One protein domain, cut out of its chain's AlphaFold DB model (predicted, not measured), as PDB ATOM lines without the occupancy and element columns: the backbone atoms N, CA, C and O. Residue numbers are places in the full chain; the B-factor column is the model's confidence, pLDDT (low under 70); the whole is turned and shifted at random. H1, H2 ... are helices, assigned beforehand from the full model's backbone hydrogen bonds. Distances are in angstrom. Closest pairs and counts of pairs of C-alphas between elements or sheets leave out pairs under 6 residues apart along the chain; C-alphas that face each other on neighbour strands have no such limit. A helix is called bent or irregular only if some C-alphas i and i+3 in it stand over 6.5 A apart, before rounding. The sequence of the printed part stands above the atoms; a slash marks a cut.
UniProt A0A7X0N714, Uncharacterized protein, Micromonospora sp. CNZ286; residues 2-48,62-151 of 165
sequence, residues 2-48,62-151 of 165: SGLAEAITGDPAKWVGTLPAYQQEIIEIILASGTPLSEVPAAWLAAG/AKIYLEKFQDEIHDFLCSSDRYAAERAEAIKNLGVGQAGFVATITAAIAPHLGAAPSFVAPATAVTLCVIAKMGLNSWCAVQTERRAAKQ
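Overview. This is residues 2 to 48 and 62 to 151 of the 165 residues of an uncharacterized protein of Micromonospora sp. CNZ286 (UniProt A0A7X0N714). H8 runs through the middle of a helical globule, with H2 and H4 packed on it nearly along its length and H7 crossing it steeply. H3 packs on H4 with residues 27 to 31 alone, its other end coming near H8, H6 folds back on H7 as a hairpin, H5 crosses H7, and H9 packs on H5 alone, with H1 packed on residues 91 to 94 of H6. The 137 printed residues, with nine named helices in the order H1 to H9 and no named strand, are all helix in class. The whole is compact, with a radius of gyration of the C-alphas of 13.8 A and spans of 38 by 37 by 28 A.

Along the chain. H1, residues 2 to 7, begins at C-alpha 2 (-24.220, 0.846, 56.335). H2 is residues 12 to 17, H3 residues 21 to 32, 16.2 A long, and H4 residues 40 to 48. H5, residues 62 to 77, is 22.3 A long, and H6, residues 84 to 96, is 19.5 A. H7, residues 98 to 113, is 21.8 A long, with a kink of 29 degrees near residue 107. H8, residues 117 to 134, is the longest at 25.0 A, starting at C-alpha 117 (-37.294, 21.887, 46.247). H7 and H8 are only just irregular: C-alphas 108 and 111 are 7.0 A apart, C-alphas 119 and 122 6.8 A. H9, residues 136 to 151, is 22.7 A long and ends at C-alpha 151 (-11.693, 26.686, 57.244).

Arrangement. H5 and H7 are the hubs, touching four helices each. H1 touches residues 91 to 94 of H6, closest at the C-alphas of Leu 4 and Ile 91, 6.8 A. H2 touches H8 at a shallow tilt of 17 degrees, opposite ways, with C-alphas 12 and 129 closest at 4.5 A. Residues 27 to 31 of H3 touch H4, closest at C-alphas 30 and 40, 6.7 A. H4 touches residues 119 to 127 of H8 at a shallow tilt of 13 degrees, C-alphas 41 and 123 being closest at 4.3 A. H5 touches H7 at a steep tilt of 56 degrees, with C-alphas 72 and 109 closest at 6.1 A. H6 and H7 form a hairpin at 29 degrees, closest at C-alphas 90 and 101, 4.9 A. Residues 140 to 147 of H9 touch residues 70 to 77 of H5, closest at C-alphas 74 and 140, 6.6 A. H7 and H9 are apart. Every O i to N i+4 pair is within hydrogen-bond range in H1, H3, H4, H5 and H9; the counts are 1 of 2 in H2, 7 of 9 in H6, 10 of 12 in H7 and 12 of 14 in H8.

Size, cuts and confidence. The C-alphas farthest apart, those of Ala 21 and Gln 151, are 39.1 A apart. Residues 49 to 61 are not printed, and C-alphas 48 and 62 are 9.9 A apart across the cut. Of the links that are printed whole, none is long. The mean pLDDT of the printed part is 89.2; residues 2, 3, 9 and 48 are under 70.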
ATOM      1  N   SER A   2     -24.138   1.957  57.306       59.59
ATOM      2  CA  SER A   2     -24.220   0.846  56.335       59.59
ATOM      3  C   SER A   2     -25.445   0.875  55.405       59.59
ATOM      4  O   SER A   2     -25.285   0.697  54.206       59.59
ATOM      5  N   GLY A   3     -26.639   1.203  55.915       69.44
ATOM      6  CA  GLY A   3     -27.859   1.228  55.090       69.44
ATOM      7  C   GLY A   3     -27.927   2.361  54.058       69.44
ATOM      8  O   GLY A   3     -28.627   2.233  53.065       69.44
ATOM      9  N   LEU A   4     -27.191   3.461  54.255       77.31
ATOM     10  CA  LEU A   4     -27.176   4.584  53.307       77.31
ATOM     11  C   LEU A   4     -26.196   4.340  52.155       77.31
ATOM     12  O   LEU A   4     -26.483   4.681  51.015       77.31
ATOM     13  N   ALA A   5     -25.046   3.726  52.445       77.19
ATOM     14  CA  ALA A   5     -24.112   3.319  51.402       77.19
ATOM     15  C   ALA A   5     -24.766   2.292  50.464       77.19
ATOM     16  O   ALA A   5     -24.668   2.440  49.253       77.19
ATOM     17  N   GLU A   6     -25.499   1.324  51.019       73.75
ATOM     18  CA  GLU A   6     -26.290   0.348  50.257       73.75
ATOM     19  C   GLU A   6     -27.478   0.992  49.521       73.75
ATOM     20  O   GLU A   6     -27.811   0.608  48.402       73.75
ATOM     21  N   ALA A   7     -28.084   2.038  50.092       72.81
ATOM     22  CA  ALA A   7     -29.141   2.791  49.418       72.81
ATOM     23  C   ALA A   7     -28.668   3.483  48.126       72.81
ATOM     24  O   ALA A   7     -29.457   3.691  47.200       72.81
ATOM     25  N   ILE A   8     -27.383   3.844  48.055       80.12
ATOM     26  CA  ILE A   8     -26.789   4.629  46.966       80.12
ATOM     27  C   ILE A   8     -25.828   3.756  46.136       80.12
ATOM     28  O   ILE A   8     -24.745   4.187  45.753       80.12
ATOM     29  N   THR A   9     -26.205   2.504  45.846       69.56
ATOM     30  CA  THR A   9     -25.442   1.591  44.959       69.56
ATOM     31  C   THR A   9     -26.210   1.160  43.701       69.56
ATOM     32  O   THR A   9     -25.822   0.211  43.025       69.56
ATOM     33  N   GLY A  10     -27.322   1.831  43.380       70.31
ATOM     34  CA  GLY A  10     -28.137   1.547  42.193       70.31
ATOM     35  C   GLY A  10     -27.557   2.089  40.881       70.31
ATOM     36  O   GLY A  10     -26.543   2.783  40.870       70.31
ATOM     37  N   ASP A  11     -28.251   1.809  39.773       78.31
ATOM     38  CA  ASP A  11     -27.922   2.349  38.448       78.31
ATOM     39  C   ASP A  11     -27.856   3.891  38.493       78.31
ATOM     40  O   ASP A  11     -28.878   4.534  38.772       78.31
ATOM     41  N   PRO A  12     -26.679   4.492  38.225       77.31
ATOM     42  CA  PRO A  12     -26.490   5.933  38.271       77.31
ATOM     43  C   PRO A  12     -27.466   6.707  37.370       77.31
ATOM     44  O   PRO A  12     -27.920   7.791  37.739       77.31
ATOM     45  N   ALA A  13     -27.829   6.145  36.211       78.75
ATOM     46  CA  ALA A  13     -28.722   6.796  35.254       78.75
ATOM     47  C   ALA A  13     -30.145   6.955  35.805       78.75
ATOM     48  O   ALA A  13     -30.829   7.939  35.515       78.75
ATOM     49  N   LYS A  14     -30.582   6.024  36.660       85.06
ATOM     50  CA  LYS A  14     -31.932   6.061  37.219       85.06
ATOM     51  C   LYS A  14     -32.146   7.235  38.173       85.06
ATOM     52  O   LYS A  14     -33.270   7.711  38.247       85.06
ATOM     53  N   TRP A  15     -31.103   7.773  38.816       87.12
ATOM     54  CA  TRP A  15     -31.250   8.968  39.658       87.12
ATOM     55  C   TRP A  15     -31.743  10.169  38.849       87.12
ATOM     56  O   TRP A  15     -32.693  10.832  39.260       87.12
ATOM     57  N   VAL A  16     -31.159  10.408  37.670       88.56
ATOM     58  CA  VAL A  16     -31.605  11.467  36.744       88.56
ATOM     59  C   VAL A  16     -32.959  11.111  36.129       88.56
ATOM     60  O   VAL A  16     -33.822  11.977  36.014       88.56
ATOM     61  N   GLY A  17     -33.199   9.826  35.842       86.25
ATOM     62  CA  GLY A  17     -34.475   9.330  35.319       86.25
ATOM     63  C   GLY A  17     -35.695   9.557  36.226       86.25
ATOM     64  O   GLY A  17     -36.824   9.396  35.770       86.25
ATOM     65  N   THR A  18     -35.501   9.945  37.493       84.94
ATOM     66  CA  THR A  18     -36.597  10.320  38.411       84.94
ATOM     67  C   THR A  18     -37.138  11.731  38.188       84.94
ATOM     68  O   THR A  18     -38.203  12.069  38.704       84.94
ATOM     69  N   LEU A  19     -36.408  12.564  37.449       89.88
ATOM     70  CA  LEU A  19     -36.763  13.959  37.225       89.88
ATOM     71  C   LEU A  19     -37.825  14.078  36.115       89.88
ATOM     72  O   LEU A  19     -37.904  13.219  35.239       89.88
ATOM     73  N   PRO A  20     -38.635  15.146  36.078       90.88
ATOM     74  CA  PRO A  20     -39.434  15.491  34.905       90.88
ATOM     75  C   PRO A  20     -38.596  15.552  33.618       90.88
ATOM     76  O   PRO A  20     -37.457  16.016  33.650       90.88
ATOM     77  N   ALA A  21     -39.184  15.159  32.483       91.69
ATOM     78  CA  ALA A  21     -38.489  15.057  31.191       91.69
ATOM     79  C   ALA A  21     -37.695  16.323  30.821       91.69
ATOM     80  O   ALA A  21     -36.521  16.231  30.491       91.69
ATOM     81  N   TYR A  22     -38.281  17.511  31.007       90.25
ATOM     82  CA  TYR A  22     -37.594  18.775  30.718       90.25
ATOM     83  C   TYR A  22     -36.309  18.978  31.547       90.25
ATOM     84  O   TYR A  22     -35.355  19.587  31.073       90.25
ATOM     85  N   GLN A  23     -36.259  18.479  32.790       91.25
ATOM     86  CA  GLN A  23     -35.061  18.569  33.634       91.25
ATOM     87  C   GLN A  23     -33.991  17.583  33.161       91.25
ATOM     88  O   GLN A  23     -32.808  17.918  33.187       91.25
ATOM     89  N   GLN A  24     -34.405  16.397  32.705       92.56
ATOM     90  CA  GLN A  24     -33.504  15.414  32.101       92.56
ATOM     91  C   GLN A  24     -32.883  15.973  30.815       92.56
ATOM     92  O   GLN A  24     -31.665  15.965  30.686       92.56
ATOM     93  N   GLU A  25     -33.696  16.557  29.931       92.12
ATOM     94  CA  GLU A  25     -33.239  17.179  28.682       92.12
ATOM     95  C   GLU A  25     -32.210  18.291  28.939       92.12
ATOM     96  O   GLU A  25     -31.162  18.334  28.299       92.12
ATOM     97  N   ILE A  26     -32.446  19.167  29.922       90.69
ATOM     98  CA  ILE A  26     -31.475  20.212  30.281       90.69
ATOM     99  C   ILE A  26     -30.168  19.597  30.807       90.69
ATOM    100  O   ILE A  26     -29.087  20.058  30.443       90.69
ATOM    101  N   ILE A  27     -30.236  18.553  31.642       92.19
ATOM    102  CA  ILE A  27     -29.041  17.842  32.123       92.19
ATOM    103  C   ILE A  27     -28.263  17.229  30.952       92.19
ATOM    104  O   ILE A  27     -27.037  17.336  30.913       92.19
ATOM    105  N   GLU A  28     -28.954  16.623  29.987       92.19
ATOM    106  CA  GLU A  28     -28.340  16.060  28.784       92.19
ATOM    107  C   GLU A  28     -27.660  17.135  27.933       92.19
ATOM    108  O   GLU A  28     -26.535  16.924  27.483       92.19
ATOM    109  N   ILE A  29     -28.274  18.313  27.779       91.69
ATOM    110  CA  ILE A  29     -27.667  19.457  27.084       91.69
ATOM    111  C   ILE A  29     -26.380  19.911  27.791       91.69
ATOM    112  O   ILE A  29     -25.370  20.155  27.130       91.69
ATOM    113  N   ILE A  30     -26.385  19.994  29.128       90.94
ATOM    114  CA  ILE A  30     -25.193  20.361  29.913       90.94
ATOM    115  C   ILE A  30     -24.087  19.309  29.741       90.94
ATOM    116  O   ILE A  30     -22.920  19.657  29.579       90.94
ATOM    117  N   LEU A  31     -24.425  18.020  29.748       91.81
ATOM    118  CA  LEU A  31     -23.452  16.948  29.515       91.81
ATOM    119  C   LEU A  31     -22.893  16.992  28.085       91.81
ATOM    120  O   LEU A  31     -21.686  16.851  27.883       91.81
ATOM    121  N   ALA A  32     -23.752  17.229  27.091       93.19
ATOM    122  CA  ALA A  32     -23.376  17.312  25.682       93.19
ATOM    123  C   ALA A  32     -22.462  18.510  25.369       93.19
ATOM    124  O   ALA A  32     -21.735  18.469  24.378       93.19
ATOM    125  N   SER A  33     -22.436  19.547  26.218       92.06
ATOM    126  CA  SER A  33     -21.493  20.669  26.092       92.06
ATOM    127  C   SER A  33     -20.059  20.328  26.522       92.06
ATOM    128  O   SER A  33     -19.168  21.169  26.412       92.06
ATOM    129  N   GLY A  34     -19.817  19.099  26.995       92.31
ATOM    130  CA  GLY A  34     -18.521  18.646  27.500       92.31
ATOM    131  C   GLY A  34     -18.348  18.827  29.010       92.31
ATOM    132  O   GLY A  34     -17.274  18.530  29.531       92.31
ATOM    133  N   THR A  35     -19.388  19.274  29.723       91.62
ATOM    134  CA  THR A  35     -19.360  19.389  31.187       91.62
ATOM    135  C   THR A  35     -19.294  17.990  31.811       91.62
ATOM    136  O   THR A  35     -20.177  17.165  31.555       91.62
ATOM    137  N   PRO A  36     -18.293  17.676  32.651       93.56
ATOM    138  CA  PRO A  36     -18.225  16.374  33.296       93.56
ATOM    139  C   PRO A  36     -19.374  16.213  34.297       93.56
ATOM    140  O   PRO A  36     -19.794  17.165  34.951       93.56
ATOM    141  N   LEU A  37     -19.850  14.979  34.481       92.75
ATOM    142  CA  LEU A  37     -20.977  14.665  35.373       92.75
ATOM    143  C   LEU A  37     -20.822  15.247  36.793       92.75
ATOM    144  O   LEU A  37     -21.805  15.667  37.395       92.75
ATOM    145  N   SER A  38     -19.596  15.292  37.324       92.00
ATOM    146  CA  SER A  38     -19.289  15.869  38.640       92.00
ATOM    147  C   SER A  38     -19.503  17.382  38.729       92.00
ATOM    148  O   SER A  38     -19.680  17.898  39.830       92.00
ATOM    149  N   GLU A  39     -19.496  18.090  37.600       93.12
ATOM    150  CA  GLU A  39     -19.671  19.546  37.510       93.12
ATOM    151  C   GLU A  39     -21.093  19.954  37.107       93.12
ATOM    152  O   GLU A  39     -21.491  21.097  37.320       93.12
ATOM    153  N   VAL A  40     -21.908  19.021  36.609       93.62
ATOM    154  CA  VAL A  40     -23.307  19.286  36.242       93.62
ATOM    155  C   VAL A  40     -24.137  19.889  37.389       93.62
ATOM    156  O   VAL A  40     -24.892  20.817  37.106       93.62
ATOM    157  N   PRO A  41     -24.018  19.477  38.674       93.31
ATOM    158  CA  PRO A  41     -24.738  20.150  39.759       93.31
ATOM    159  C   PRO A  41     -24.378  21.636  39.866       93.31
ATOM    160  O   PRO A  41     -25.252  22.463  40.107       93.31
ATOM    161  N   ALA A  42     -23.106  21.985  39.649       91.44
ATOM    162  CA  ALA A  42     -22.654  23.371  39.653       91.44
ATOM    163  C   ALA A  42     -23.238  24.153  38.474       91.44
ATOM    164  O   ALA A  42     -23.786  25.234  38.677       91.44
ATOM    165  N   ALA A  43     -23.179  23.581  37.270       90.25
ATOM    166  CA  ALA A  43     -23.742  24.190  36.069       90.25
ATOM    167  C   ALA A  43     -25.263  24.395  36.184       90.25
ATOM    168  O   ALA A  43     -25.761  25.475  35.876       90.25
ATOM    169  N   TRP A  44     -25.994  23.397  36.696       91.25
ATOM    170  CA  TRP A  44     -27.437  23.481  36.932       91.25
ATOM    171  C   TRP A  44     -27.790  24.606  37.907       91.25
ATOM    172  O   TRP A  44     -28.640  25.449  37.617       91.25
ATOM    173  N   LEU A  45     -27.131  24.622  39.070       89.00
ATOM    174  CA  LEU A  45     -27.400  25.620  40.096       89.00
ATOM    175  C   LEU A  45     -27.053  27.024  39.595       89.00
ATOM    176  O   LEU A  45     -27.832  27.941  39.814       89.00
ATOM    177  N   ALA A  46     -25.942  27.190  38.873       83.56
ATOM    178  CA  ALA A  46     -25.573  28.474  38.282       83.56
ATOM    179  C   ALA A  46     -26.589  28.953  37.230       83.56
ATOM    180  O   ALA A  46     -26.931  30.129  37.215       83.56
ATOM    181  N   ALA A  47     -27.115  28.055  36.392       77.25
ATOM    182  CA  ALA A  47     -28.041  28.415  35.319       77.25
ATOM    183  C   ALA A  47     -29.417  28.895  35.817       77.25
ATOM    184  O   ALA A  47     -30.041  29.739  35.176       77.25
ATOM    185  N   GLY A  48     -29.914  28.372  36.946       67.88
ATOM    186  CA  GLY A  48     -31.218  28.787  37.482       67.88
ATOM    187  C   GLY A  48     -31.211  30.118  38.232       67.88
ATOM    188  O   GLY A  48     -32.262  30.742  38.377       67.88
ATOM    189  N   ALA A  62     -22.544  32.245  42.794       75.81
ATOM    190  CA  ALA A  62     -22.818  30.872  42.365       75.81
ATOM    191  C   ALA A  62     -21.916  29.845  43.075       75.81
ATOM    192  O   ALA A  62     -22.378  28.774  43.468       75.81
ATOM    193  N   LYS A  63     -20.645  30.196  43.316       82.06
ATOM    194  CA  LYS A  63     -19.694  29.355  44.054       82.06
ATOM    195  C   LYS A  63     -20.114  29.185  45.514       82.06
ATOM    196  O   LYS A  63     -20.140  28.064  46.010       82.06
ATOM    197  N   ILE A  64     -20.484  30.273  46.192       84.38
ATOM    198  CA  ILE A  64     -20.959  30.227  47.582       84.38
ATOM    199  C   ILE A  64     -22.224  29.372  47.685       84.38
ATOM    200  O   ILE A  64     -22.359  28.582  48.618       84.38
ATOM    201  N   TYR A  65     -23.147  29.512  46.732       86.81
ATOM    202  CA  TYR A  65     -24.367  28.715  46.713       86.81
ATOM    203  C   TYR A  65     -24.075  27.226  46.486       86.81
ATOM    204  O   TYR A  65     -24.597  26.385  47.217       86.81
ATOM    205  N   LEU A  66     -23.198  26.893  45.534       89.94
ATOM    206  CA  LEU A  66     -22.743  25.521  45.315       89.94
ATOM    207  C   LEU A  66     -22.114  24.929  46.580       89.94
ATOM    208  O   LEU A  66     -22.446  23.810  46.957       89.94
ATOM    209  N   GLU A  67     -21.234  25.675  47.247       91.81
ATOM    210  CA  GLU A  67     -20.611  25.229  48.493       91.81
ATOM    211  C   GLU A  67     -21.660  24.958  49.573       91.81
ATOM    212  O   GLU A  67     -21.609  23.903  50.195       91.81
ATOM    213  N   LYS A  68     -22.644  25.853  49.745       93.00
ATOM    214  CA  LYS A  68     -23.764  25.638  50.674       93.00
ATOM    215  C   LYS A  68     -24.565  24.391  50.313       93.00
ATOM    216  O   LYS A  68     -24.830  23.578  51.185       93.00
ATOM    217  N   PHE A  69     -24.912  24.202  49.041       95.31
ATOM    218  CA  PHE A  69     -25.609  23.000  48.575       95.31
ATOM    219  C   PHE A  69     -24.822  21.729  48.907       95.31
ATOM    220  O   PHE A  69     -25.364  20.790  49.487       95.31
ATOM    221  N   GLN A  70     -23.534  21.697  48.575       95.75
ATOM    222  CA  GLN A  70     -22.698  20.535  48.848       95.75
ATOM    223  C   GLN A  70     -22.463  20.335  50.351       95.75
ATOM    224  O   GLN A  70     -22.282  19.202  50.795       95.75
ATOM    225  N   ASP A  71     -22.442  21.417  51.132       95.62
ATOM    226  CA  ASP A  71     -22.424  21.349  52.583       95.62
ATOM    227  C   ASP A  71     -23.722  20.692  53.088       95.62
ATOM    228  O   ASP A  71     -23.645  19.704  53.809       95.62
ATOM    229  N   GLU A  72     -24.897  21.120  52.644       96.62
ATOM    230  CA  GLU A  72     -26.158  20.504  53.069       96.62
ATOM    231  C   GLU A  72     -26.267  19.017  52.682       96.62
ATOM    232  O   GLU A  72     -26.683  18.193  53.497       96.62
ATOM    233  N   ILE A  73     -25.812  18.631  51.484       96.62
ATOM    234  CA  ILE A  73     -25.758  17.213  51.086       96.62
ATOM    235  C   ILE A  73     -24.778  16.425  51.969       96.62
ATOM    236  O   ILE A  73     -25.054  15.275  52.313       96.62
ATOM    237  N   HIS A  74     -23.641  17.012  52.358       95.94
ATOM    238  CA  HIS A  74     -22.689  16.356  53.262       95.94
ATOM    239  C   HIS A  74     -23.264  16.177  54.665       95.94
ATOM    240  O   HIS A  74     -23.195  15.073  55.203       95.94
ATOM    241  N   ASP A  75     -23.904  17.199  55.229       95.38
ATOM    242  CA  ASP A  75     -24.579  17.081  56.527       95.38
ATOM    243  C   ASP A  75     -25.676  16.010  56.475       95.38
ATOM    244  O   ASP A  75     -25.855  15.238  57.426       95.38
ATOM    245  N   PHE A  76     -26.392  15.934  55.349       95.38
ATOM    246  CA  PHE A  76     -27.432  14.940  55.146       95.38
ATOM    247  C   PHE A  76     -26.852  13.533  55.040       95.38
ATOM    248  O   PHE A  76     -27.326  12.648  55.740       95.38
ATOM    249  N   LEU A  77     -25.847  13.294  54.196       93.69
ATOM    250  CA  LEU A  77     -25.397  11.939  53.855       93.69
ATOM    251  C   LEU A  77     -24.236  11.416  54.714       93.69
ATOM    252  O   LEU A  77     -24.095  10.207  54.882       93.69
ATOM    253  N   CYS A  78     -23.398  12.303  55.242       92.06
ATOM    254  CA  CYS A  78     -22.125  11.946  55.869       92.06
ATOM    255  C   CYS A  78     -22.097  12.215  57.379       92.06
ATOM    256  O   CYS A  78     -21.353  11.542  58.093       92.06
ATOM    257  N   SER A  79     -22.894  13.169  57.879       85.50
ATOM    258  CA  SER A  79     -22.978  13.461  59.318       85.50
ATOM    259  C   SER A  79     -24.044  12.618  60.025       85.50
ATOM    260  O   SER A  79     -24.980  12.128  59.399       85.50
ATOM    261  N   SER A  80     -23.935  12.443  61.345       73.44
ATOM    262  CA  SER A  80     -24.863  11.628  62.149       73.44
ATOM    263  C   SER A  80     -25.948  12.418  62.885       73.44
ATOM    264  O   SER A  80     -26.892  11.811  63.379       73.44
ATOM    265  N   ASP A  81     -25.869  13.744  62.917       84.19
ATOM    266  CA  ASP A  81     -26.638  14.609  63.817       84.19
ATOM    267  C   ASP A  81     -27.802  15.349  63.133       84.19
ATOM    268  O   ASP A  81     -28.956  15.014  63.384       84.19
ATOM    269  N   ARG A  82     -27.522  16.303  62.237       92.31
ATOM    270  CA  ARG A  82     -28.493  17.314  61.775       92.31
ATOM    271  C   ARG A  82     -29.744  16.746  61.104       92.31
ATOM    272  O   ARG A  82     -30.839  17.193  61.409       92.31
ATOM    273  N   TYR A  83     -29.567  15.764  60.222       93.94
ATOM    274  CA  TYR A  83     -30.644  15.180  59.413       93.94
ATOM    275  C   TYR A  83     -30.976  13.737  59.809       93.94
ATOM    276  O   TYR A  83     -31.262  12.894  58.960       93.94
ATOM    277  N   ALA A  84     -30.824  13.371  61.086       91.38
ATOM    278  CA  ALA A  84     -30.959  11.973  61.500       91.38
ATOM    279  C   ALA A  84     -32.358  11.397  61.223       91.38
ATOM    280  O   ALA A  84     -32.464  10.249  60.781       91.38
ATOM    281  N   ALA A  85     -33.407  12.191  61.445       91.88
ATOM    282  CA  ALA A  85     -34.788  11.781  61.215       91.88
ATOM    283  C   ALA A  85     -35.107  11.707  59.714       91.88
ATOM    284  O   ALA A  85     -35.611  10.691  59.234       91.88
ATOM    285  N   GLU A  86     -34.727  12.736  58.965       93.81
ATOM    286  CA  GLU A  86     -34.947  12.875  57.528       93.81
ATOM    287  C   GLU A  86     -34.163  11.819  56.744       93.81
ATOM    288  O   GLU A  86     -34.674  11.255  55.781       93.81
ATOM    289  N   ARG A  87     -32.948  11.464  57.185       92.00
ATOM    290  CA  ARG A  87     -32.199  10.320  56.643       92.00
ATOM    291  C   ARG A  87     -32.948   9.009  56.835       92.00
ATOM    292  O   ARG A  87     -32.990   8.190  55.919       92.00
ATOM    293  N   ALA A  88     -33.479   8.775  58.036       89.94
ATOM    294  CA  ALA A  88     -34.211   7.548  58.324       89.94
ATOM    295  C   ALA A  88     -35.481   7.460  57.468       89.94
ATOM    296  O   ALA A  88     -35.818   6.383  56.978       89.94
ATOM    297  N   GLU A  89     -36.158   8.587  57.250       91.06
ATOM    298  CA  GLU A  89     -37.281   8.694  56.324       91.06
ATOM    299  C   GLU A  89     -36.857   8.458  54.870       91.06
ATOM    300  O   GLU A  89     -37.480   7.654  54.182       91.06
ATOM    301  N   ALA A  90     -35.759   9.064  54.420       90.12
ATOM    302  CA  ALA A  90     -35.250   8.883  53.066       90.12
ATOM    303  C   ALA A  90     -34.953   7.404  52.789       90.12
ATOM    304  O   ALA A  90     -35.421   6.859  51.794       90.12
ATOM    305  N   ILE A  91     -34.260   6.713  53.703       88.81
ATOM    306  CA  ILE A  91     -33.971   5.275  53.574       88.81
ATOM    307  C   ILE A  91     -35.266   4.451  53.480       88.81
ATOM    308  O   ILE A  91     -35.340   3.541  52.659       88.81
ATOM    309  N   LYS A  92     -36.308   4.777  54.260       87.12
ATOM    310  CA  LYS A  92     -37.623   4.119  54.133       87.12
ATOM    311  C   LYS A  92     -38.254   4.381  52.762       87.12
ATOM    312  O   LYS A  92     -38.747   3.453  52.125       87.12
ATOM    313  N   ASN A  93     -38.187   5.623  52.288       84.88
ATOM    314  CA  ASN A  93     -38.740   6.043  51.003       84.88
ATOM    315  C   ASN A  93     -37.952   5.514  49.799       84.88
ATOM    316  O   ASN A  93     -38.486   5.497  48.694       84.88
ATOM    317  N   LEU A  94     -36.738   4.991  49.992       79.88
ATOM    318  CA  LEU A  94     -36.031   4.247  48.949       79.88
ATOM    319  C   LEU A  94     -36.812   2.998  48.507       79.88
ATOM    320  O   LEU A  94     -36.734   2.615  47.343       79.88
ATOM    321  N   GLY A  95     -37.624   2.404  49.394       72.50
ATOM    322  CA  GLY A  95     -38.546   1.319  49.039       72.50
ATOM    323  C   GLY A  95     -39.633   1.736  48.036       72.50
ATOM    324  O   GLY A  95     -40.150   0.892  47.311       72.50
ATOM    325  N   VAL A  96     -39.938   3.037  47.949       73.38
ATOM    326  CA  VAL A  96     -40.823   3.646  46.936       73.38
ATOM    327  C   VAL A  96     -40.054   3.956  45.637       73.38
ATOM    328  O   VAL A  96     -40.644   4.235  44.598       73.38
ATOM    329  N   GLY A  97     -38.723   3.861  45.671       83.44
ATOM    330  CA  GLY A  97     -37.813   4.103  44.561       83.44
ATOM    331  C   GLY A  97     -36.924   5.327  44.779       83.44
ATOM    332  O   GLY A  97     -37.081   6.108  45.717       83.44
ATOM    333  N   GLN A  98     -35.981   5.526  43.859       88.25
ATOM    334  CA  GLN A  98     -35.016   6.629  43.913       88.25
ATOM    335  C   GLN A  98     -35.678   8.016  43.899       88.25
ATOM    336  O   GLN A  98     -35.136   8.950  44.481       88.25
ATOM    337  N   ALA A  99     -36.869   8.145  43.302       88.56
ATOM    338  CA  ALA A  99     -37.626   9.397  43.280       88.56
ATOM    339  C   ALA A  99     -38.039   9.838  44.692       88.56
ATOM    340  O   ALA A  99     -37.882  11.006  45.041       88.56
ATOM    341  N   GLY A 100     -38.509   8.900  45.525       88.25
ATOM    342  CA  GLY A 100     -38.869   9.178  46.918       88.25
ATOM    343  C   GLY A 100     -37.657   9.614  47.737       88.25
ATOM    344  O   GLY A 100     -37.729  10.579  48.490       88.25
ATOM    345  N   PHE A 101     -36.512   8.968  47.514       90.81
ATOM    346  CA  PHE A 101     -35.252   9.326  48.162       90.81
ATOM    347  C   PHE A 101     -34.778  10.743  47.787       90.81
ATOM    348  O   PHE A 101     -34.476  11.549  48.669       90.81
ATOM    349  N   VAL A 102     -34.775  11.080  46.490       93.00
ATOM    350  CA  VAL A 102     -34.449  12.432  45.993       93.00
ATOM    351  C   VAL A 102     -35.422  13.468  46.560       93.00
ATOM    352  O   VAL A 102     -34.998  14.533  47.011       93.00
ATOM    353  N   ALA A 103     -36.721  13.165  46.588       92.62
ATOM    354  CA  ALA A 103     -37.735  14.072  47.114       92.62
ATOM    355  C   ALA A 103     -37.537  14.353  48.612       92.62
ATOM    356  O   ALA A 103     -37.580  15.510  49.020       92.62
ATOM    357  N   THR A 104     -37.245  13.333  49.428       93.75
ATOM    358  CA  THR A 104     -37.003  13.530  50.865       93.75
ATOM    359  C   THR A 104     -35.747  14.358  51.123       93.75
ATOM    360  O   THR A 104     -35.795  15.290  51.922       93.75
ATOM    361  N   ILE A 105     -34.642  14.085  50.418       95.06
ATOM    362  CA  ILE A 105     -33.414  14.885  50.568       95.06
ATOM    363  C   ILE A 105     -33.682  16.340  50.195       95.06
ATOM    364  O   ILE A 105     -33.336  17.250  50.942       95.06
ATOM    365  N   THR A 106     -34.316  16.570  49.046       94.62
ATOM    366  CA  THR A 106     -34.540  17.927  48.534       94.62
ATOM    367  C   THR A 106     -35.495  18.715  49.416       94.62
ATOM    368  O   THR A 106     -35.231  19.885  49.680       94.62
ATOM    369  N   ALA A 107     -36.547  18.079  49.936       95.12
ATOM    370  CA  ALA A 107     -37.451  18.680  50.909       95.12
ATOM    371  C   ALA A 107     -36.733  19.065  52.213       95.12
ATOM    372  O   ALA A 107     -37.025  20.123  52.766       95.12
ATOM    373  N   ALA A 108     -35.777  18.249  52.669       95.81
ATOM    374  CA  ALA A 108     -35.012  18.521  53.880       95.81
ATOM    375  C   ALA A 108     -34.020  19.685  53.705       95.81
ATOM    376  O   ALA A 108     -33.947  20.558  54.565       95.81
ATOM    377  N   ILE A 109     -33.271  19.734  52.595       96.12
ATOM    378  CA  ILE A 109     -32.185  20.721  52.435       96.12
ATOM    379  C   ILE A 109     -32.637  22.056  51.831       96.12
ATOM    380  O   ILE A 109     -32.022  23.088  52.096       96.12
ATOM    381  N   ALA A 110     -33.695  22.076  51.013       94.00
ATOM    382  CA  ALA A 110     -34.101  23.275  50.275       94.00
ATOM    383  C   ALA A 110     -34.416  24.499  51.167       94.00
ATOM    384  O   ALA A 110     -33.971  25.596  50.814       94.00
ATOM    385  N   PRO A 111     -35.075  24.358  52.341       93.00
ATOM    386  CA  PRO A 111     -35.288  25.479  53.260       93.00
ATOM    387  C   PRO A 111     -33.983  26.125  53.743       93.00
ATOM    388  O   PRO A 111     -33.913  27.342  53.894       93.00
ATOM    389  N   HIS A 112     -32.928  25.329  53.931       92.88
ATOM    390  CA  HIS A 112     -31.615  25.815  54.368       92.88
ATOM    391  C   HIS A 112     -30.830  26.510  53.251       92.88
ATOM    392  O   HIS A 112     -29.949  27.328  53.517       92.88
ATOM    393  N   LEU A 113     -31.188  26.227  51.999       90.00
ATOM    394  CA  LEU A 113     -30.631  26.879  50.819       90.00
ATOM    395  C   LEU A 113     -31.408  28.136  50.407       90.00
ATOM    396  O   LEU A 113     -30.928  28.891  49.567       90.00
ATOM    397  N   GLY A 114     -32.587  28.387  50.990       88.00
ATOM    398  CA  GLY A 114     -33.460  29.487  50.573       88.00
ATOM    399  C   GLY A 114     -33.999  29.300  49.152       88.00
ATOM    400  O   GLY A 114     -34.168  30.275  48.422       88.00
ATOM    401  N   ALA A 115     -34.229  28.049  48.744       87.62
ATOM    402  CA  ALA A 115     -34.624  27.687  47.388       87.62
ATOM    403  C   ALA A 115     -35.856  26.773  47.369       87.62
ATOM    404  O   ALA A 115     -36.187  26.119  48.357       87.62
ATOM    405  N   ALA A 116     -36.536  26.701  46.223       89.06
ATOM    406  CA  ALA A 116     -37.632  25.757  46.030       89.06
ATOM    407  C   ALA A 116     -37.093  24.318  45.846       89.06
ATOM    408  O   ALA A 116     -36.128  24.132  45.097       89.06
ATOM    409  N   PRO A 117     -37.730  23.278  46.424       90.69
ATOM    410  CA  PRO A 117     -37.294  21.887  46.247       90.69
ATOM    411  C   PRO A 117     -37.195  21.449  44.780       90.69
ATOM    412  O   PRO A 117     -36.253  20.756  44.404       90.69
ATOM    413  N   SER A 118     -38.116  21.912  43.924       89.44
ATOM    414  CA  SER A 118     -38.130  21.613  42.483       89.44
ATOM    415  C   SER A 118     -36.889  22.112  41.739       89.44
ATOM    416  O   SER A 118     -36.510  21.528  40.726       89.44
ATOM    417  N   PHE A 119     -36.250  23.167  42.250       90.00
ATOM    418  CA  PHE A 119     -35.012  23.713  41.707       90.00
ATOM    419  C   PHE A 119     -33.768  22.959  42.213       90.00
ATOM    420  O   PHE A 119     -32.812  22.766  41.464       90.00
ATOM    421  N   VAL A 120     -33.794  22.485  43.462       93.50
ATOM    422  CA  VAL A 120     -32.685  21.749  44.102       93.50
ATOM    423  C   VAL A 120     -32.647  20.269  43.682       93.50
ATOM    424  O   VAL A 120     -31.588  19.632  43.715       93.50
ATOM    425  N   ALA A 121     -33.783  19.710  43.260       94.00
ATOM    426  CA  ALA A 121     -33.909  18.294  42.921       94.00
ATOM    427  C   ALA A 121     -32.963  17.794  41.822       94.00
ATOM    428  O   ALA A 121     -32.304  16.779  42.058       94.00
ATOM    429  N   PRO A 122     -32.778  18.497  40.695       94.00
ATOM    430  CA  PRO A 122     -31.854  18.053  39.651       94.00
ATOM    431  C   PRO A 122     -30.402  17.992  40.120       94.00
ATOM    432  O   PRO A 122     -29.730  16.981  39.924       94.00
ATOM    433  N   ALA A 123     -29.936  19.021  40.833       95.38
ATOM    434  CA  ALA A 123     -28.596  19.030  41.418       95.38
ATOM    435  C   ALA A 123     -28.403  17.879  42.419       95.38
ATOM    436  O   ALA A 123     -27.343  17.248  42.449       95.38
ATOM    437  N   THR A 124     -29.438  17.558  43.200       95.88
ATOM    438  CA  THR A 124     -29.426  16.438  44.153       95.88
ATOM    439  C   THR A 124     -29.356  15.092  43.438       95.88
ATOM    440  O   THR A 124     -28.481  14.284  43.745       95.88
ATOM    441  N   ALA A 125     -30.218  14.860  42.447       95.25
ATOM    442  CA  ALA A 125     -30.248  13.627  41.665       95.25
ATOM    443  C   ALA A 125     -28.914  13.366  40.951       95.25
ATOM    444  O   ALA A 125     -28.373  12.262  41.016       95.25
ATOM    445  N   VAL A 126     -28.332  14.395  40.332       95.25
ATOM    446  CA  VAL A 126     -27.022  14.280  39.683       95.25
ATOM    447  C   VAL A 126     -25.915  14.036  40.712       95.25
ATOM    448  O   VAL A 126     -25.045  13.200  40.483       95.25
ATOM    449  N   THR A 127     -25.960  14.685  41.878       96.00
ATOM    450  CA  THR A 127     -24.992  14.424  42.957       96.00
ATOM    451  C   THR A 127     -25.077  12.976  43.446       96.00
ATOM    452  O   THR A 127     -24.047  12.331  43.622       96.00
ATOM    453  N   LEU A 128     -26.281  12.412  43.586       94.75
ATOM    454  CA  LEU A 128     -26.464  10.997  43.922       94.75
ATOM    455  C   LEU A 128     -25.964  10.061  42.813       94.75
ATOM    456  O   LEU A 128     -25.378   9.026  43.117       94.75
ATOM    457  N   CYS A 129     -26.108  10.442  41.541       93.75
ATOM    458  CA  CYS A 129     -25.505   9.731  40.409       93.75
ATOM    459  C   CYS A 129     -23.969   9.724  40.493       93.75
ATOM    460  O   CYS A 129     -23.339   8.675  40.346       93.75
ATOM    461  N   VAL A 130     -23.354  10.868  40.810       94.56
ATOM    462  CA  VAL A 130     -21.907  10.976  41.056       94.56
ATOM    463  C   VAL A 130     -21.488  10.074  42.218       94.56
ATOM    464  O   VAL A 130     -20.537   9.304  42.079       94.56
ATOM    465  N   ILE A 131     -22.223  10.116  43.334       94.38
ATOM    466  CA  ILE A 131     -21.965   9.289  44.519       94.38
ATOM    467  C   ILE A 131     -22.086   7.800  44.191       94.38
ATOM    468  O   ILE A 131     -21.218   7.032  44.592       94.38
ATOM    469  N   ALA A 132     -23.092   7.388  43.419       91.88
ATOM    470  CA  ALA A 132     -23.258   5.998  43.004       91.88
ATOM    471  C   ALA A 132     -22.073   5.493  42.159       91.88
ATOM    472  O   ALA A 132     -21.729   4.316  42.226       91.88
ATOM    473  N   LYS A 133     -21.404   6.375  41.399       91.19
ATOM    474  CA  LYS A 133     -20.216   6.022  40.599       91.19
ATOM    475  C   LYS A 133     -18.913   5.983  41.403       91.19
ATOM    476  O   LYS A 133     -18.056   5.165  41.090       91.19
ATOM    477  N   MET A 134     -18.732   6.863  42.393       92.56
ATOM    478  CA  MET A 134     -17.482   6.943  43.180       92.56
ATOM    479  C   MET A 134     -17.532   6.242  44.547       92.56
ATOM    480  O   MET A 134     -16.490   5.997  45.157       92.56
ATOM    481  N   GLY A 135     -18.732   5.939  45.035       92.00
ATOM    482  CA  GLY A 135     -19.009   5.451  46.383       92.00
ATOM    483  C   GLY A 135     -19.237   6.577  47.400       92.00
ATOM    484  O   GLY A 135     -18.531   7.587  47.416       92.00
ATOM    485  N   LEU A 136     -20.200   6.368  48.306       93.12
ATOM    486  CA  LEU A 136     -20.555   7.322  49.366       93.12
ATOM    487  C   LEU A 136     -19.369   7.683  50.263       93.12
ATOM    488  O   LEU A 136     -19.128   8.862  50.504       93.12
ATOM    489  N   ASN A 137     -18.602   6.690  50.718       93.12
ATOM    490  CA  ASN A 137     -17.465   6.933  51.609       93.12
ATOM    491  C   ASN A 137     -16.399   7.814  50.940       93.12
ATOM    492  O   ASN A 137     -15.900   8.750  51.563       93.12
ATOM    493  N   SER A 138     -16.102   7.554  49.663       94.25
ATOM    494  CA  SER A 138     -15.163   8.348  48.865       94.25
ATOM    495  C   SER A 138     -15.649   9.787  48.722       94.25
ATOM    496  O   SER A 138     -14.893  10.726  48.956       94.25
ATOM    497  N   TRP A 139     -16.932   9.968  48.399       95.31
ATOM    498  CA  TRP A 139     -17.518  11.299  48.282       95.31
ATOM    499  C   TRP A 139     -17.471  12.055  49.616       95.31
ATOM    500  O   TRP A 139     -17.016  13.197  49.655       95.31
ATOM    501  N   CYS A 140     -17.862  11.411  50.721       95.50
ATOM    502  CA  CYS A 140     -17.822  12.002  52.058       95.50
ATOM    503  C   CYS A 140     -16.407  12.428  52.470       95.50
ATOM    504  O   CYS A 140     -16.251  13.500  53.060       95.50
ATOM    505  N   ALA A 141     -15.379  11.635  52.149       95.94
ATOM    506  CA  ALA A 141     -13.984  11.990  52.409       95.94
ATOM    507  C   ALA A 141     -13.582  13.264  51.647       95.94
ATOM    508  O   ALA A 141     -13.157  14.238  52.269       95.94
ATOM    509  N   VAL A 142     -13.845  13.310  50.334       95.50
ATOM    510  CA  VAL A 142     -13.566  14.482  49.481       95.50
ATOM    511  C   VAL A 142     -14.259  15.745  50.007       95.50
ATOM    512  O   VAL A 142     -13.650  16.812  50.090       95.50
ATOM    513  N   GLN A 143     -15.529  15.646  50.404       95.38
ATOM    514  CA  GLN A 143     -16.259  16.797  50.944       95.38
ATOM    515  C   GLN A 143     -15.732  17.250  52.310       95.38
ATOM    516  O   GLN A 143     -15.677  18.450  52.586       95.38
ATOM    517  N   THR A 144     -15.320  16.308  53.159       95.38
ATOM    518  CA  THR A 144     -14.724  16.615  54.467       95.38
ATOM    519  C   THR A 144     -13.409  17.374  54.289       95.38
ATOM    520  O   THR A 144     -13.192  18.398  54.938       95.38
ATOM    521  N   GLU A 145     -12.567  16.943  53.348       94.50
ATOM    522  CA  GLU A 145     -11.329  17.636  52.988       94.50
ATOM    523  C   GLU A 145     -11.593  19.037  52.426       94.50
ATOM    524  O   GLU A 145     -10.956  19.998  52.866       94.50
ATOM    525  N   ARG A 146     -12.578  19.190  51.525       94.00
ATOM    526  CA  ARG A 146     -12.988  20.502  50.997       94.00
ATOM    527  C   ARG A 146     -13.393  21.457  52.121       94.00
ATOM    528  O   ARG A 146     -12.941  22.603  52.153       94.00
ATOM    529  N   ARG A 147     -14.231  21.000  53.056       92.75
ATOM    530  CA  ARG A 147     -14.673  21.797  54.213       92.75
ATOM    531  C   ARG A 147     -13.498  22.195  55.109       92.75
ATOM    532  O   ARG A 147     -13.386  23.359  55.488       92.75
ATOM    533  N   ALA A 148     -12.587  21.264  55.385       92.56
ATOM    534  CA  ALA A 148     -11.384  21.541  56.166       92.56
ATOM    535  C   ALA A 148     -10.427  22.518  55.458       92.56
ATOM    536  O   ALA A 148      -9.724  23.280  56.120       92.56
ATOM    537  N   ALA A 149     -10.358  22.502  54.123       90.12
ATOM    538  CA  ALA A 149      -9.570  23.461  53.347       90.12
ATOM    539  C   ALA A 149     -10.174  24.874  53.403       90.12
ATOM    540  O   ALA A 149      -9.443  25.838  53.615       90.12
ATOM    541  N   LYS A 150     -11.506  24.992  53.314       85.88
ATOM    542  CA  LYS A 150     -12.230  26.267  53.449       85.88
ATOM    543  C   LYS A 150     -11.983  26.941  54.802       85.88
ATOM    544  O   LYS A 150     -11.752  28.142  54.851       85.88
ATOM    545  N   GLN A 151     -11.968  26.170  55.892       80.56
ATOM    546  CA  GLN A 151     -11.693  26.686  57.244       80.56
ATOM    547  C   GLN A 151     -10.236  27.135  57.445       80.56
ATOM    548  O   GLN A 151      -9.958  27.949  58.320       80.56
TER     549      GLN A 151